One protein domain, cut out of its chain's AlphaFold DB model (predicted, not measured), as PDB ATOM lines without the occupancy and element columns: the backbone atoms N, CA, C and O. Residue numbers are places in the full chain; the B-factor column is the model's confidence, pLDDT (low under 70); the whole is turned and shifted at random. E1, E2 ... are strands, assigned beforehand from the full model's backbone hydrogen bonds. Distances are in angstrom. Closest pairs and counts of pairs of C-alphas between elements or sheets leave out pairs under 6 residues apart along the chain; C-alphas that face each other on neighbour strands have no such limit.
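Overview. This is residues 22 to 127 of the 127 residues of the protein "Hypothetical protein" of Rotaria sp. Silwood2 (UniProt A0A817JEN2). Two antiparallel sheets make a sandwich that is only partly face to face: a sheet of four strands, with E2 and E1 nearest the second sheet and E3 reaching away from it, and a sheet of three strands, E5, E7 and E6. Their strands run nearly along one another, and two long loops without named elements, residues 33 to 48 and 85 to 107, lie away from the middle. The printed part has 106 residues with seven named strands, E1 to E7 in chain order, and no named helix; the sheet orders are E2 - E1 - E4 - E3 and E5 - E7 - E6. The class is all strand, though under half of the residues, 45 of 106, are in named elements. The whole is compact, with a radius of gyration of the C-alphas of 13.2 A and spans of 36 by 31 by 20 A.

Along the chain. Start with the larger sheet: find C-alpha 22 at (247.823, 280.100, 257.211), where E1 begins and runs through residue 27, 13.8 A. E2 is residues 30 to 32, E3 residues 49 to 54, 16.6 A long, and E4 residues 61 to 67, 18.5 A. In the other sheet, E5 is residues 79 to 84, 14.5 A. The longest strand by residues, E6, spans residues 108 to 116, 24.7 A, from C-alpha 108 at (255.642, 277.654, 268.172). E7, residues 119 to 126, covers 23.0 A and ends at C-alpha 126 at (255.839, 279.683, 264.397).

Arrangement. Look first at inner strands E1 and E4, antiparallel at 167 degrees, with N 23 and O 65 within hydrogen-bond range at 2.9 A. Edge strand E2 forms a hairpin with E1; N 30 and O 27 are 2.7 A apart. At the other edge, E3 and E4 form a hairpin, with N 51 and O 64 at 2.9 A. In the second sheet, inner strand E7 pairs antiparallel with E5, N 80 and O 124 at 2.8 A, and forms a hairpin with E6, N 111 and O 123 at 2.8 A. Between the sheets, the closest C-alphas of E1 and E5 are those of Phe 22 and Leu 79, 5.5 A apart; those of E2 and E6 are Trp 30 and Glu 113, 6.7 A apart. E3 is apart from E5, E6 and E7.

Size, cuts and confidence. The C-alphas of Ser 46 and Asn 117 are the two farthest apart, at 37.4 A. The printed part has no cut. The links E2 to E3, E4 to E5 and E5 to E6 are long; at E4 to E5 the chain changes sheets. The mean pLDDT of the printed part is 79.7, and residues 54 to 60, 69 to 73 and 87 to 90 are under 70.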
ATOM      1  N   PHE A  22     247.769 278.645 257.136       83.06
ATOM      2  CA  PHE A  22     247.823 280.100 257.211       83.06
ATOM      3  C   PHE A  22     249.138 280.607 257.785       83.06
ATOM      4  O   PHE A  22     249.797 279.948 258.588       83.06
ATOM      5  N   CYS A  23     249.509 281.806 257.361       86.25
ATOM      6  CA  CYS A  23     250.701 282.499 257.794       86.25
ATOM      7  C   CYS A  23     250.414 283.993 257.877       86.25
ATOM      8  O   CYS A  23     249.956 284.611 256.911       86.25
ATOM      9  N   GLY A  24     250.694 284.553 259.049       88.12
ATOM     10  CA  GLY A  24     250.309 285.901 259.427       88.12
ATOM     11  C   GLY A  24     248.808 286.050 259.685       88.12
ATOM     12  O   GLY A  24     247.984 285.299 259.180       88.12
ATOM     13  N   ILE A  25     248.439 287.035 260.490       86.06
ATOM     14  CA  ILE A  25     247.053 287.463 260.658       86.06
ATOM     15  C   ILE A  25     247.054 288.957 260.924       86.06
ATOM     16  O   ILE A  25     247.810 289.439 261.765       86.06
ATOM     17  N   ILE A  26     246.220 289.688 260.201       85.56
ATOM     18  CA  ILE A  26     245.984 291.105 260.459       85.56
ATOM     19  C   ILE A  26     244.543 291.250 260.899       85.56
ATOM     20  O   ILE A  26     243.613 290.973 260.134       85.56
ATOM     21  N   PHE A  27     244.386 291.661 262.151       76.81
ATOM     22  CA  PHE A  27     243.104 291.843 262.791       76.81
ATOM     23  C   PHE A  27     243.170 292.935 263.857       76.81
ATOM     24  O   PHE A  27     243.722 292.709 264.927       76.81
ATOM     25  N   SER A  28     242.529 294.086 263.633       74.00
ATOM     26  CA  SER A  28     242.524 295.180 264.621       74.00
ATOM     27  C   SER A  28     243.964 295.532 265.068       74.00
ATOM     28  O   SER A  28     244.815 295.812 264.225       74.00
ATOM     29  N   SER A  29     244.259 295.494 266.372       73.88
ATOM     30  CA  SER A  29     245.604 295.610 266.957       73.88
ATOM     31  C   SER A  29     246.457 294.347 266.826       73.88
ATOM     32  O   SER A  29     247.683 294.423 266.937       73.88
ATOM     33  N   TRP A  30     245.840 293.194 266.573       80.81
ATOM     34  CA  TRP A  30     246.522 291.915 266.501       80.81
ATOM     35  C   TRP A  30     247.154 291.704 265.133       80.81
ATOM     36  O   TRP A  30     246.486 291.419 264.138       80.81
ATOM     37  N   ASN A  31     248.473 291.862 265.101       86.50
ATOM     38  CA  ASN A  31     249.260 291.781 263.885       86.50
ATOM     39  C   ASN A  31     250.330 290.705 264.039       86.50
ATOM     40  O   ASN A  31     251.282 290.856 264.805       86.50
ATOM     41  N   ILE A  32     250.171 289.620 263.291       89.00
ATOM     42  CA  ILE A  32     251.184 288.585 263.113       89.00
ATOM     43  C   ILE A  32     251.632 288.679 261.662       89.00
ATOM     44  O   ILE A  32     250.826 288.556 260.741       89.00
ATOM     45  N   LEU A  33     252.919 288.928 261.459       91.31
ATOM     46  CA  LEU A  33     253.504 289.000 260.126       91.31
ATOM     47  C   LEU A  33     253.821 287.593 259.627       91.31
ATOM     48  O   LEU A  33     254.173 286.728 260.421       91.31
ATOM     49  N   CYS A  34     253.714 287.378 258.321       90.25
ATOM     50  CA  CYS A  34     254.128 286.145 257.671       90.25
ATOM     51  C   CYS A  34     255.521 286.333 257.076       90.25
ATOM     52  O   CYS A  34     255.657 287.054 256.092       90.25
ATOM     53  N   ASP A  35     256.549 285.711 257.652       91.31
ATOM     54  CA  ASP A  35     257.944 285.869 257.213       91.31
ATOM     55  C   ASP A  35     258.375 287.353 257.174       91.31
ATOM     56  O   ASP A  35     258.970 287.833 256.214       91.31
ATOM     57  N   ASN A  36     257.987 288.103 258.215       91.44
ATOM     58  CA  ASN A  36     258.114 289.565 258.328       91.44
ATOM     59  C   ASN A  36     257.337 290.399 257.293       91.44
ATOM     60  O   ASN A  36     257.497 291.615 257.269       91.44
ATOM     61  N   LEU A  37     256.462 289.785 256.494       91.62
ATOM     62  CA  LEU A  37     255.595 290.483 255.546       91.62
ATOM     63  C   LEU A  37     254.193 290.659 256.125       91.62
ATOM     64  O   LEU A  37     253.619 289.732 256.703       91.62
ATOM     65  N   ASN A  38     253.620 291.843 255.943       90.56
ATOM     66  CA  ASN A  38     252.255 292.164 256.325       90.56
ATOM     67  C   ASN A  38     251.256 291.631 255.272       90.56
ATOM     68  O   ASN A  38     251.185 292.184 254.173       90.56
ATOM     69  N   PRO A  39     250.414 290.625 255.591       88.06
ATOM     70  CA  PRO A  39     249.474 290.042 254.625       88.06
ATOM     71  C   PRO A  39     248.456 291.028 254.027       88.06
ATOM     72  O   PRO A  39     247.930 290.796 252.934       88.06
ATOM     73  N   TYR A  40     248.165 292.133 254.721       87.12
ATOM     74  CA  TYR A  40     247.260 293.172 254.238       87.12
ATOM     75  C   TYR A  40     247.922 294.010 253.135       87.12
ATOM     76  O   TYR A  40     247.411 294.076 252.012       87.12
ATOM     77  N   SER A  41     249.088 294.595 253.416       89.56
ATOM     78  CA  SER A  41     249.729 295.591 252.544       89.56
ATOM     79  C   SER A  41     250.809 295.040 251.612       89.56
ATOM     80  O   SER A  41     251.075 295.646 250.579       89.56
ATOM     81  N   GLU A  42     251.409 293.895 251.924       92.75
ATOM     82  CA  GLU A  42     252.557 293.339 251.198       92.75
ATOM     83  C   GLU A  42     252.179 292.062 250.434       92.75
ATOM     84  O   GLU A  42     251.155 291.436 250.731       92.75
ATOM     85  N   PRO A  43     252.930 291.683 249.386       92.56
ATOM     86  CA  PRO A  43     252.760 290.382 248.748       92.56
ATOM     87  C   PRO A  43     253.110 289.251 249.722       92.56
ATOM     88  O   PRO A  43     254.036 289.366 250.519       92.56
ATOM     89  N   CYS A  44     252.378 288.140 249.638       91.12
ATOM     90  CA  CYS A  44     252.679 286.957 250.438       91.12
ATOM     91  C   CYS A  44     254.006 286.305 250.010       91.12
ATOM     92  O   CYS A  44     254.390 286.419 248.839       91.12
ATOM     93  N   PRO A  45     254.694 285.584 250.918       89.25
ATOM     94  CA  PRO A  45     255.889 284.830 250.564       89.25
ATOM     95  C   PRO A  45     255.624 283.835 249.433       89.25
ATOM     96  O   PRO A  45     254.507 283.348 249.253       89.25
ATOM     97  N   SER A  46     256.680 283.466 248.706       86.62
ATOM     98  CA  SER A  46     256.586 282.462 247.642       86.62
ATOM     99  C   SER A  46     255.928 281.168 248.144       86.62
ATOM    100  O   SER A  46     256.306 280.633 249.193       86.62
ATOM    101  N   GLY A  47     254.936 280.685 247.390       82.12
ATOM    102  CA  GLY A  47     254.125 279.516 247.736       82.12
ATOM    103  C   GLY A  47     252.880 279.819 248.572       82.12
ATOM    104  O   GLY A  47     252.120 278.895 248.845       82.12
ATOM    105  N   TYR A  48     252.653 281.081 248.948       86.50
ATOM    106  CA  TYR A  48     251.429 281.537 249.598       86.50
ATOM    107  C   TYR A  48     250.670 282.539 248.719       86.50
ATOM    108  O   TYR A  48     251.260 283.356 248.012       86.50
ATOM    109  N   SER A  49     249.348 282.523 248.836       88.31
ATOM    110  CA  SER A  49     248.421 283.461 248.208       88.31
ATOM    111  C   SER A  49     247.745 284.320 249.272       88.31
ATOM    112  O   SER A  49     247.532 283.865 250.396       88.31
ATOM    113  N   LYS A  50     247.379 285.563 248.929       89.44
ATOM    114  CA  LYS A  50     246.550 286.384 249.821       89.44
ATOM    115  C   LYS A  50     245.207 285.701 250.022       89.44
ATOM    116  O   LYS A  50     244.547 285.332 249.053       89.44
ATOM    117  N   TYR A  51     244.798 285.595 251.275       85.88
ATOM    118  CA  TYR A  51     243.492 285.094 251.642       85.88
ATOM    119  C   TYR A  51     242.877 286.044 252.656       85.88
ATOM    120  O   TYR A  51     243.505 286.435 253.643       85.88
ATOM    121  N   SER A  52     241.645 286.447 252.380       83.12
ATOM    122  CA  SER A  52     240.839 287.184 253.329       83.12
ATOM    123  C   SER A  52     239.530 286.461 253.547       83.12
ATOM    124  O   SER A  52     238.934 285.909 252.619       83.12
ATOM    125  N   TRP A  53     239.076 286.458 254.793       71.00
ATOM    126  CA  TRP A  53     237.755 285.947 255.107       71.00
ATOM    127  C   TRP A  53     237.077 286.818 256.141       71.00
ATOM    128  O   TRP A  53     237.704 287.353 257.056       71.00
ATOM    129  N   ASN A  54     235.765 286.944 255.985       68.44
ATOM    130  CA  ASN A  54     234.928 287.540 257.003       68.44
ATOM    131  C   ASN A  54     234.574 286.454 258.022       68.44
ATOM    132  O   ASN A  54     234.071 285.387 257.661       68.44
ATOM    133  N   THR A  55     234.880 286.702 259.290       59.81
ATOM    134  CA  THR A  55     234.668 285.725 260.367       59.81
ATOM    135  C   THR A  55     233.188 285.541 260.711       59.81
ATOM    136  O   THR A  55     232.839 284.597 261.416       59.81
ATOM    137  N   GLY A  56     232.312 286.437 260.239       55.56
ATOM    138  CA  GLY A  56     230.909 286.518 260.651       55.56
ATOM    139  C   GLY A  56     230.724 286.969 262.105       55.56
ATOM    140  O   GLY A  56     229.595 287.136 262.556       55.56
ATOM    141  N   VAL A  57     231.821 287.178 262.835       52.38
ATOM    142  CA  VAL A  57     231.860 287.700 264.196       52.38
ATOM    143  C   VAL A  57     232.227 289.181 264.077       52.38
ATOM    144  O   VAL A  57     233.318 289.516 263.624       52.38
ATOM    145  N   TYR A  58     231.292 290.071 264.418       57.38
ATOM    146  CA  TYR A  58     231.463 291.537 264.365       57.38
ATOM    147  C   TYR A  58     231.912 292.124 263.003       57.38
ATOM    148  O   TYR A  58     232.627 293.120 262.984       57.38
ATOM    149  N   ASP A  59     231.534 291.514 261.869       59.38
ATOM    150  CA  ASP A  59     231.957 291.932 260.511       59.38
ATOM    151  C   ASP A  59     233.479 292.066 260.332       59.38
ATOM    152  O   ASP A  59     233.994 292.822 259.504       59.38
ATOM    153  N   ILE A  60     234.225 291.286 261.107       63.12
ATOM    154  CA  ILE A  60     235.676 291.304 261.086       63.12
ATOM    155  C   ILE A  60     236.179 290.587 259.835       63.12
ATOM    156  O   ILE A  60     235.892 289.404 259.630       63.12
ATOM    157  N   THR A  61     237.001 291.285 259.048       70.81
ATOM    158  CA  THR A  61     237.773 290.698 257.947       70.81
ATOM    159  C   THR A  61     239.191 290.406 258.416       70.81
ATOM    160  O   THR A  61     239.902 291.314 258.840       70.81
ATOM    161  N   LEU A  62     239.597 289.142 258.329       77.56
ATOM    162  CA  LEU A  62     240.969 288.714 258.574       77.56
ATOM    163  C   LEU A  62     241.743 288.729 257.265       77.56
ATOM    164  O   LEU A  62     241.229 288.258 256.251       77.56
ATOM    165  N   PHE A  63     242.975 289.233 257.297       85.25
ATOM    166  CA  PHE A  63     243.916 289.123 256.183       85.25
ATOM    167  C   PHE A  63     245.070 288.205 256.580       85.25
ATOM    168  O   PHE A  63     245.702 288.412 257.614       85.25
ATOM    169  N   THR A  64     245.348 287.202 255.751       88.44
ATOM    170  CA  THR A  64     246.424 286.224 255.944       88.44
ATOM    171  C   THR A  64     247.050 285.854 254.603       88.44
ATOM    172  O   THR A  64     246.498 286.106 253.529       88.44
ATOM    173  N   CYS A  65     248.192 285.186 254.667       89.06
ATOM    174  CA  CYS A  65     248.711 284.376 253.579       89.06
ATOM    175  C   CYS A  65     248.248 282.923 253.761       89.06
ATOM    176  O   CYS A  65     248.226 282.420 254.883       89.06
ATOM    177  N   GLN A  66     247.854 282.249 252.681       86.38
ATOM    178  CA  GLN A  66     247.389 280.858 252.667       86.38
ATOM    179  C   GLN A  66     248.195 280.047 251.654       86.38
ATOM    180  O   GLN A  66     248.425 280.510 250.539       86.38
ATOM    181  N   LYS A  67     248.587 278.827 252.018       81.94
ATOM    182  CA  LYS A  67     249.080 277.815 251.076       81.94
ATOM    183  C   LYS A  67     248.192 276.575 251.149       81.94
ATOM    184  O   LYS A  67     247.799 276.161 252.239       81.94
ATOM    185  N   ASP A  68     247.938 275.954 250.002       71.88
ATOM    186  CA  ASP A  68     247.135 274.723 249.904       71.88
ATOM    187  C   ASP A  68     247.875 273.483 250.442       71.88
ATOM    188  O   ASP A  68     247.297 272.405 250.553       71.88
ATOM    189  N   ASN A  69     249.173 273.615 250.742       63.09
ATOM    190  CA  ASN A  69     250.089 272.484 250.743       63.09
ATOM    191  C   ASN A  69     250.575 272.035 252.125       63.09
ATOM    192  O   ASN A  69     250.884 272.841 253.007       63.09
ATOM    193  N   THR A  70     250.760 270.719 252.220       54.12
ATOM    194  CA  THR A  70     251.197 269.929 253.373       54.12
ATOM    195  C   THR A  70     252.711 269.990 253.645       54.12
ATOM    196  O   THR A  70     253.331 269.029 254.098       54.12
ATOM    197  N   SER A  71     253.375 271.094 253.304       50.84
ATOM    198  CA  SER A  71     254.838 271.161 253.386       50.84
ATOM    199  C   SER A  71     255.305 271.409 254.827       50.84
ATOM    200  O   SER A  71     254.895 272.411 255.411       50.84
ATOM    201  N   SER A  72     256.256 270.608 255.314       55.41
ATOM    202  CA  SER A  72     256.931 270.717 256.624       55.41
ATOM    203  C   SER A  72     257.700 272.027 256.867       55.41
ATOM    204  O   SER A  72     258.160 272.290 257.971       55.41
ATOM    205  N   ASN A  73     257.861 272.872 255.847       69.50
ATOM    206  CA  ASN A  73     258.585 274.137 255.968       69.50
ATOM    207  C   ASN A  73     257.622 275.272 256.316       69.50
ATOM    208  O   ASN A  73     257.269 276.112 255.478       69.50
ATOM    209  N   ASP A  74     257.163 275.261 257.559       76.75
ATOM    210  CA  ASP A  74     256.429 276.381 258.126       76.75
ATOM    211  C   ASP A  74     257.362 277.581 258.310       76.75
ATOM    212  O   ASP A  74     258.506 277.450 258.749       76.75
ATOM    213  N   ARG A  75     256.882 278.753 257.884       84.06
ATOM    214  CA  ARG A  75     257.639 280.008 257.930       84.06
ATOM    215  C   ARG A  75     257.359 280.715 259.258       84.06
ATOM    216  O   ARG A  75     256.306 280.464 259.848       84.06
ATOM    217  N   PRO A  76     258.230 281.631 259.708       88.88
ATOM    218  CA  PRO A  76     257.903 282.512 260.823       88.88
ATOM    219  C   PRO A  76     256.535 283.168 260.605       88.88
ATOM    220  O   PRO A  76     256.226 283.627 259.503       88.88
ATOM    221  N   GLY A  77     255.682 283.162 261.626       87.62
ATOM    222  CA  GLY A  77     254.309 283.652 261.509       87.62
ATOM    223  C   GLY A  77     253.279 282.634 261.020       87.62
ATOM    224  O   GLY A  77     252.090 282.956 260.972       87.62
ATOM    225  N   THR A  78     253.684 281.412 260.668       87.12
ATOM    226  CA  THR A  78     252.745 280.325 260.378       87.12
ATOM    227  C   THR A  78     251.878 280.021 261.603       87.12
ATOM    228  O   THR A  78     252.371 279.912 262.725       87.12
ATOM    229  N   LEU A  79     250.571 279.897 261.381       84.00
ATOM    230  CA  LEU A  79     249.563 279.735 262.421       84.00
ATOM    231  C   LEU A  79     249.211 278.260 262.621       84.00
ATOM    232  O   LEU A  79     249.057 277.510 261.658       84.00
ATOM    233  N   CYS A  80     249.013 277.860 263.870       80.56
ATOM    234  CA  CYS A  80     248.761 276.480 264.253       80.56
ATOM    235  C   CYS A  80     247.763 276.438 265.412       80.56
ATOM    236  O   CYS A  80     248.017 276.920 266.516       80.56
ATOM    237  N   GLY A  81     246.595 275.857 265.144       78.25
ATOM    238  CA  GLY A  81     245.505 275.768 266.102       78.25
ATOM    239  C   GLY A  81     244.858 277.121 266.391       78.25
ATOM    240  O   GLY A  81     245.387 278.191 266.094       78.25
ATOM    241  N   PHE A  82     243.669 277.066 266.975       78.50
ATOM    242  CA  PHE A  82     242.878 278.250 267.277       78.50
ATOM    243  C   PHE A  82     241.948 277.974 268.453       78.50
ATOM    244  O   PHE A  82     241.323 276.918 268.539       78.50
ATOM    245  N   TYR A  83     241.847 278.938 269.357       81.88
ATOM    246  CA  TYR A  83     240.903 278.943 270.459       81.88
ATOM    247  C   TYR A  83     240.253 280.317 270.551       81.88
ATOM    248  O   TYR A  83     240.932 281.341 270.504       81.88
ATOM    249  N   SER A  84     238.939 280.308 270.738       79.56
ATOM    250  CA  SER A  84     238.150 281.465 271.132       79.56
ATOM    251  C   SER A  84     237.324 281.074 272.349       79.56
ATOM    252  O   SER A  84     236.674 280.030 272.343       79.56
ATOM    253  N   ASN A  85     237.318 281.918 273.376       80.31
ATOM    254  CA  ASN A  85     236.454 281.715 274.541       80.31
ATOM    255  C   ASN A  85     234.965 282.010 274.256       80.31
ATOM    256  O   ASN A  85     234.107 281.655 275.056       80.31
ATOM    257  N   GLN A  86     234.642 282.651 273.126       76.00
ATOM    258  CA  GLN A  86     233.263 282.809 272.644       76.00
ATOM    259  C   GLN A  86     232.747 281.532 271.971       76.00
ATOM    260  O   GLN A  86     231.539 281.339 271.866       76.00
ATOM    261  N   ASP A  87     233.656 280.670 271.513       68.50
ATOM    262  CA  ASP A  87     233.330 279.474 270.744       68.50
ATOM    263  C   ASP A  87     234.117 278.259 271.260       68.50
ATOM    264  O   ASP A  87     234.835 277.573 270.529       68.50
ATOM    265  N   GLU A  88     234.007 278.003 272.569       65.06
ATOM    266  CA  GLU A  88     234.770 276.946 273.244       65.06
ATOM    267  C   GLU A  88     234.478 275.537 272.713       65.06
ATOM    268  O   GLU A  88     235.293 274.635 272.917       65.06
ATOM    269  N   GLY A  89     233.344 275.342 272.030       63.53
ATOM    270  CA  GLY A  89     232.990 274.090 271.361       63.53
ATOM    271  C   GLY A  89     233.741 273.857 270.045       63.53
ATOM    272  O   GLY A  89     233.877 272.707 269.630       63.53
ATOM    273  N   ASN A  90     234.281 274.912 269.423       62.28
ATOM    274  CA  ASN A  90     234.875 274.874 268.081       62.28
ATOM    275  C   ASN A  90     236.380 275.165 268.100       62.28
ATOM    276  O   ASN A  90     236.922 275.859 267.236       62.28
ATOM    277  N   GLN A  91     237.073 274.625 269.099       70.19
ATOM    278  CA  GLN A  91     238.527 274.724 269.178       70.19
ATOM    279  C   GLN A  91     239.178 273.915 268.065       70.19
ATOM    280  O   GLN A  91     238.786 272.782 267.777       70.19
ATOM    281  N   VAL A  92     240.237 274.475 267.494       72.50
ATOM    282  CA  VAL A  92     241.044 273.810 266.479       72.50
ATOM    283  C   VAL A  92     242.317 273.324 267.146       72.50
ATOM    284  O   VAL A  92     243.189 274.146 267.452       72.50
ATOM    285  N   PRO A  93     242.448 272.015 267.408       72.00
ATOM    286  CA  PRO A  93     243.723 271.477 267.828       72.00
ATOM    287  C   PRO A  93     244.718 271.552 266.673       72.00
ATOM    288  O   PRO A  93     244.357 271.404 265.508       72.00
ATOM    289  N   CYS A  94     245.988 271.705 267.009       74.50
ATOM    290  CA  CYS A  94     247.084 271.556 266.070       74.50
ATOM    291  C   CYS A  94     247.876 270.320 266.469       74.50
ATOM    292  O   CYS A  94     248.599 270.361 267.456       74.50
ATOM    293  N   ASN A  95     247.671 269.195 265.784       71.44
ATOM    294  CA  ASN A  95     248.321 267.919 266.113       71.44
ATOM    295  C   ASN A  95     248.203 267.504 267.601       71.44
ATOM    296  O   ASN A  95     249.176 267.128 268.248       71.44
ATOM    297  N   GLY A  96     247.015 267.663 268.194       71.62
ATOM    298  CA  GLY A  96     246.791 267.368 269.618       71.62
ATOM    299  C   GLY A  96     247.301 268.438 270.598       71.62
ATOM    300  O   GLY A  96     247.077 268.310 271.803       71.62
ATOM    301  N   TYR A  97     247.917 269.518 270.112       76.31
ATOM    302  CA  TYR A  97     248.180 270.726 270.892       76.31
ATOM    303  C   TYR A  97     246.949 271.635 270.885       76.31
ATOM    304  O   TYR A  97     246.315 271.850 269.852       76.31
ATOM    305  N   TYR A  98     246.603 272.161 272.059       81.31
ATOM    306  CA  TYR A  98     245.403 272.968 272.276       81.31
ATOM    307  C   TYR A  98     245.814 274.359 272.775       81.31
ATOM    308  O   TYR A  98     246.148 274.487 273.962       81.31
ATOM    309  N   PRO A  99     245.733 275.409 271.932       82.06
ATOM    310  CA  PRO A  99     246.046 276.777 272.347       82.06
ATOM    311  C   PRO A  99     245.204 277.234 273.546       82.06
ATOM    312  O   PRO A  99     245.711 277.904 274.441       82.06
ATOM    313  N   GLY A 100     243.947 276.781 273.640       81.94
ATOM    314  CA  GLY A 100     243.066 277.051 274.784       81.94
ATOM    315  C   GLY A 100     243.613 276.564 276.131       81.94
ATOM    316  O   GLY A 100     243.331 277.172 277.159       81.94
ATOM    317  N   ARG A 101     244.457 275.522 276.129       85.00
ATOM    318  CA  ARG A 101     245.146 274.980 277.316       85.00
ATOM    319  C   ARG A 101     246.585 275.488 277.459       85.00
ATOM    320  O   ARG A 101     247.350 274.920 278.234       85.00
ATOM    321  N   GLY A 102     246.970 276.493 276.674       84.56
ATOM    322  CA  GLY A 102     248.319 277.051 276.651       84.56
ATOM    323  C   GLY A 102     249.387 276.091 276.122       84.56
ATOM    324  O   GLY A 102     250.557 276.233 276.465       84.56
ATOM    325  N   LYS A 103     249.000 275.086 275.326       84.75
ATOM    326  CA  LYS A 103     249.930 274.109 274.751       84.75
ATOM    327  C   LYS A 103     250.122 274.377 273.266       84.75
ATOM    328  O   LYS A 103     249.153 274.311 272.515       84.75
ATOM    329  N   CYS A 104     251.374 274.595 272.872       84.56
ATOM    330  CA  CYS A 104     251.803 274.750 271.487       84.56
ATOM    331  C   CYS A 104     252.875 273.715 271.125       84.56
ATOM    332  O   CYS A 104     253.609 273.273 272.016       84.56
ATOM    333  N   PRO A 105     252.958 273.315 269.847       82.69
ATOM    334  CA  PRO A 105     254.008 272.424 269.380       82.69
ATOM    335  C   PRO A 105     255.384 273.081 269.465       82.69
ATOM    336  O   PRO A 105     255.524 274.297 269.603       82.69
ATOM    337  N   ARG A 106     256.434 272.261 269.378       82.25
ATOM    338  CA  ARG A 106     257.814 272.744 269.440       82.25
ATOM    339  C   ARG A 106     258.103 273.743 268.311       82.25
ATOM    340  O   ARG A 106     257.799 273.489 267.148       82.25
ATOM    341  N   GLY A 107     258.744 274.861 268.659       82.88
ATOM    342  CA  GLY A 107     259.043 275.950 267.723       82.88
ATOM    343  C   GLY A 107     257.841 276.842 267.407       82.88
ATOM    344  O   GLY A 107     257.899 277.588 266.434       82.88
ATOM    345  N   TYR A 108     256.761 276.726 268.187       87.81
ATOM    346  CA  TYR A 108     255.642 277.654 268.172       87.81
ATOM    347  C   TYR A 108     255.479 278.299 269.540       87.81
ATOM    348  O   TYR A 108     255.496 277.623 270.572       87.81
ATOM    349  N   THR A 109     255.196 279.592 269.526       90.88
ATOM    350  CA  THR A 109     254.866 280.378 270.707       90.88
ATOM    351  C   THR A 109     253.362 280.618 270.779       90.88
ATOM    352  O   THR A 109     252.708 280.925 269.779       90.88
ATOM    353  N   LEU A 110     252.796 280.495 271.982       90.69
ATOM    354  CA  LEU A 110     251.407 280.864 272.239       90.69
ATOM    355  C   LEU A 110     251.252 282.384 272.116       90.69
ATOM    356  O   LEU A 110     251.911 283.143 272.828       90.69
ATOM    357  N   ARG A 111     250.348 282.826 271.245       89.88
ATOM    358  CA  ARG A 111     249.888 284.212 271.180       89.88
ATOM    359  C   ARG A 111     248.460 284.288 271.687       89.88
ATOM    360  O   ARG A 111     247.618 283.478 271.305       89.88
ATOM    361  N   GLU A 112     248.211 285.279 272.527       89.06
ATOM    362  CA  GLU A 112     246.902 285.595 273.080       89.06
ATOM    363  C   GLU A 112     246.593 287.061 272.789       89.06
ATOM    364  O   GLU A 112     247.464 287.908 272.974       89.06
ATOM    365  N   GLU A 113     245.372 287.343 272.341       84.56
ATOM    366  CA  GLU A 113     244.859 288.704 272.198       84.56
ATOM    367  C   GLU A 113     243.431 288.782 272.738       84.56
ATOM    368  O   GLU A 113     242.569 287.955 272.418       84.56
ATOM    369  N   THR A 114     243.163 289.818 273.527       82.88
ATOM    370  CA  THR A 114     241.823 290.164 273.998       82.88
ATOM    371  C   THR A 114     241.193 291.177 273.039       82.88
ATOM    372  O   THR A 114     241.537 292.353 273.049       82.88
ATOM    373  N   ILE A 115     240.255 290.721 272.203       73.44
ATOM    374  CA  ILE A 115     239.556 291.550 271.203       73.44
ATOM    375  C   ILE A 115     238.570 292.511 271.868       73.44
ATOM    376  O   ILE A 115     238.419 293.663 271.467       73.44
ATOM    377  N   THR A 116     237.854 292.016 272.872       71.12
ATOM    378  CA  THR A 116     236.934 292.793 273.706       71.12
ATOM    379  C   THR A 116     237.098 292.334 275.145       71.12
ATOM    380  O   THR A 116     237.641 291.258 275.378       71.12
ATOM    381  N   ASN A 117     236.551 293.076 276.110       73.31
ATOM    382  CA  ASN A 117     236.636 292.753 277.545       73.31
ATOM    383  C   ASN A 117     236.210 291.316 277.918       73.31
ATOM    384  O   ASN A 117     236.465 290.877 279.034       73.31
ATOM    385  N   VAL A 118     235.536 290.597 277.013       74.62
ATOM    386  CA  VAL A 118     235.060 289.223 277.211       74.62
ATOM    387  C   VAL A 118     235.476 288.258 276.098       74.62
ATOM    388  O   VAL A 118     235.142 287.081 276.187       74.62
ATOM    389  N   HIS A 119     236.175 288.707 275.050       77.75
ATOM    390  CA  HIS A 119     236.565 287.860 273.920       77.75
ATOM    391  C   HIS A 119     238.084 287.766 273.824       77.75
ATOM    392  O   HIS A 119     238.758 288.737 273.494       77.75
ATOM    393  N   THR A 120     238.606 286.576 274.094       82.56
ATOM    394  CA  THR A 120     240.024 286.240 273.991       82.56
ATOM    395  C   THR A 120     240.233 285.222 272.885       82.56
ATOM    396  O   THR A 120     239.538 284.202 272.833       82.56
ATOM    397  N   LEU A 121     241.217 285.491 272.033       80.75
ATOM    398  CA  LEU A 121     241.723 284.554 271.046       80.75
ATOM    399  C   LEU A 121     243.089 284.034 271.465       80.75
ATOM    400  O   LEU A 121     243.933 284.791 271.935       80.75
ATOM    401  N   ARG A 122     243.311 282.735 271.259       86.75
ATOM    402  CA  ARG A 122     244.616 282.091 271.419       86.75
ATOM    403  C   ARG A 122     244.953 281.274 270.190       86.75
ATOM    404  O   ARG A 122     244.109 280.546 269.672       86.75
ATOM    405  N   LEU A 123     246.203 281.338 269.766       85.31
ATOM    406  CA  LEU A 123     246.729 280.536 268.667       85.31
ATOM    407  C   LEU A 123     248.224 280.297 268.867       85.31
ATOM    408  O   LEU A 123     248.885 281.036 269.599       85.31
ATOM    409  N   CYS A 124     248.759 279.257 268.240       86.75
ATOM    410  CA  CYS A 124     250.196 279.023 268.222       86.75
ATOM    411  C   CYS A 124     250.787 279.630 266.949       86.75
ATOM    412  O   CYS A 124     250.230 279.463 265.864       86.75
ATOM    413  N   VAL A 125     251.919 280.320 267.080       88.88
ATOM    414  CA  VAL A 125     252.619 280.973 265.966       88.88
ATOM    415  C   VAL A 125     254.030 280.443 265.877       88.88
ATOM    416  O   VAL A 125     254.718 280.408 266.892       88.88
ATOM    417  N   LYS A 126     254.455 280.054 264.677       86.88
ATOM    418  CA  LYS A 126     255.839 279.683 264.397       86.88
ATOM    419  C   LYS A 126     256.749 280.887 264.646       86.88
ATOM    420  O   LYS A 126     256.479 281.961 264.103       86.88
ATOM    421  N   ASP A 127     257.786 280.687 265.452       82.75
ATOM    422  CA  ASP A 127     258.824 281.699 265.694       82.75
ATOM    423  C   ASP A 127     259.654 281.999 264.435       82.75
ATOM    424  O   ASP A 127     259.857 281.072 263.610       82.75
TER     425      ASP A 127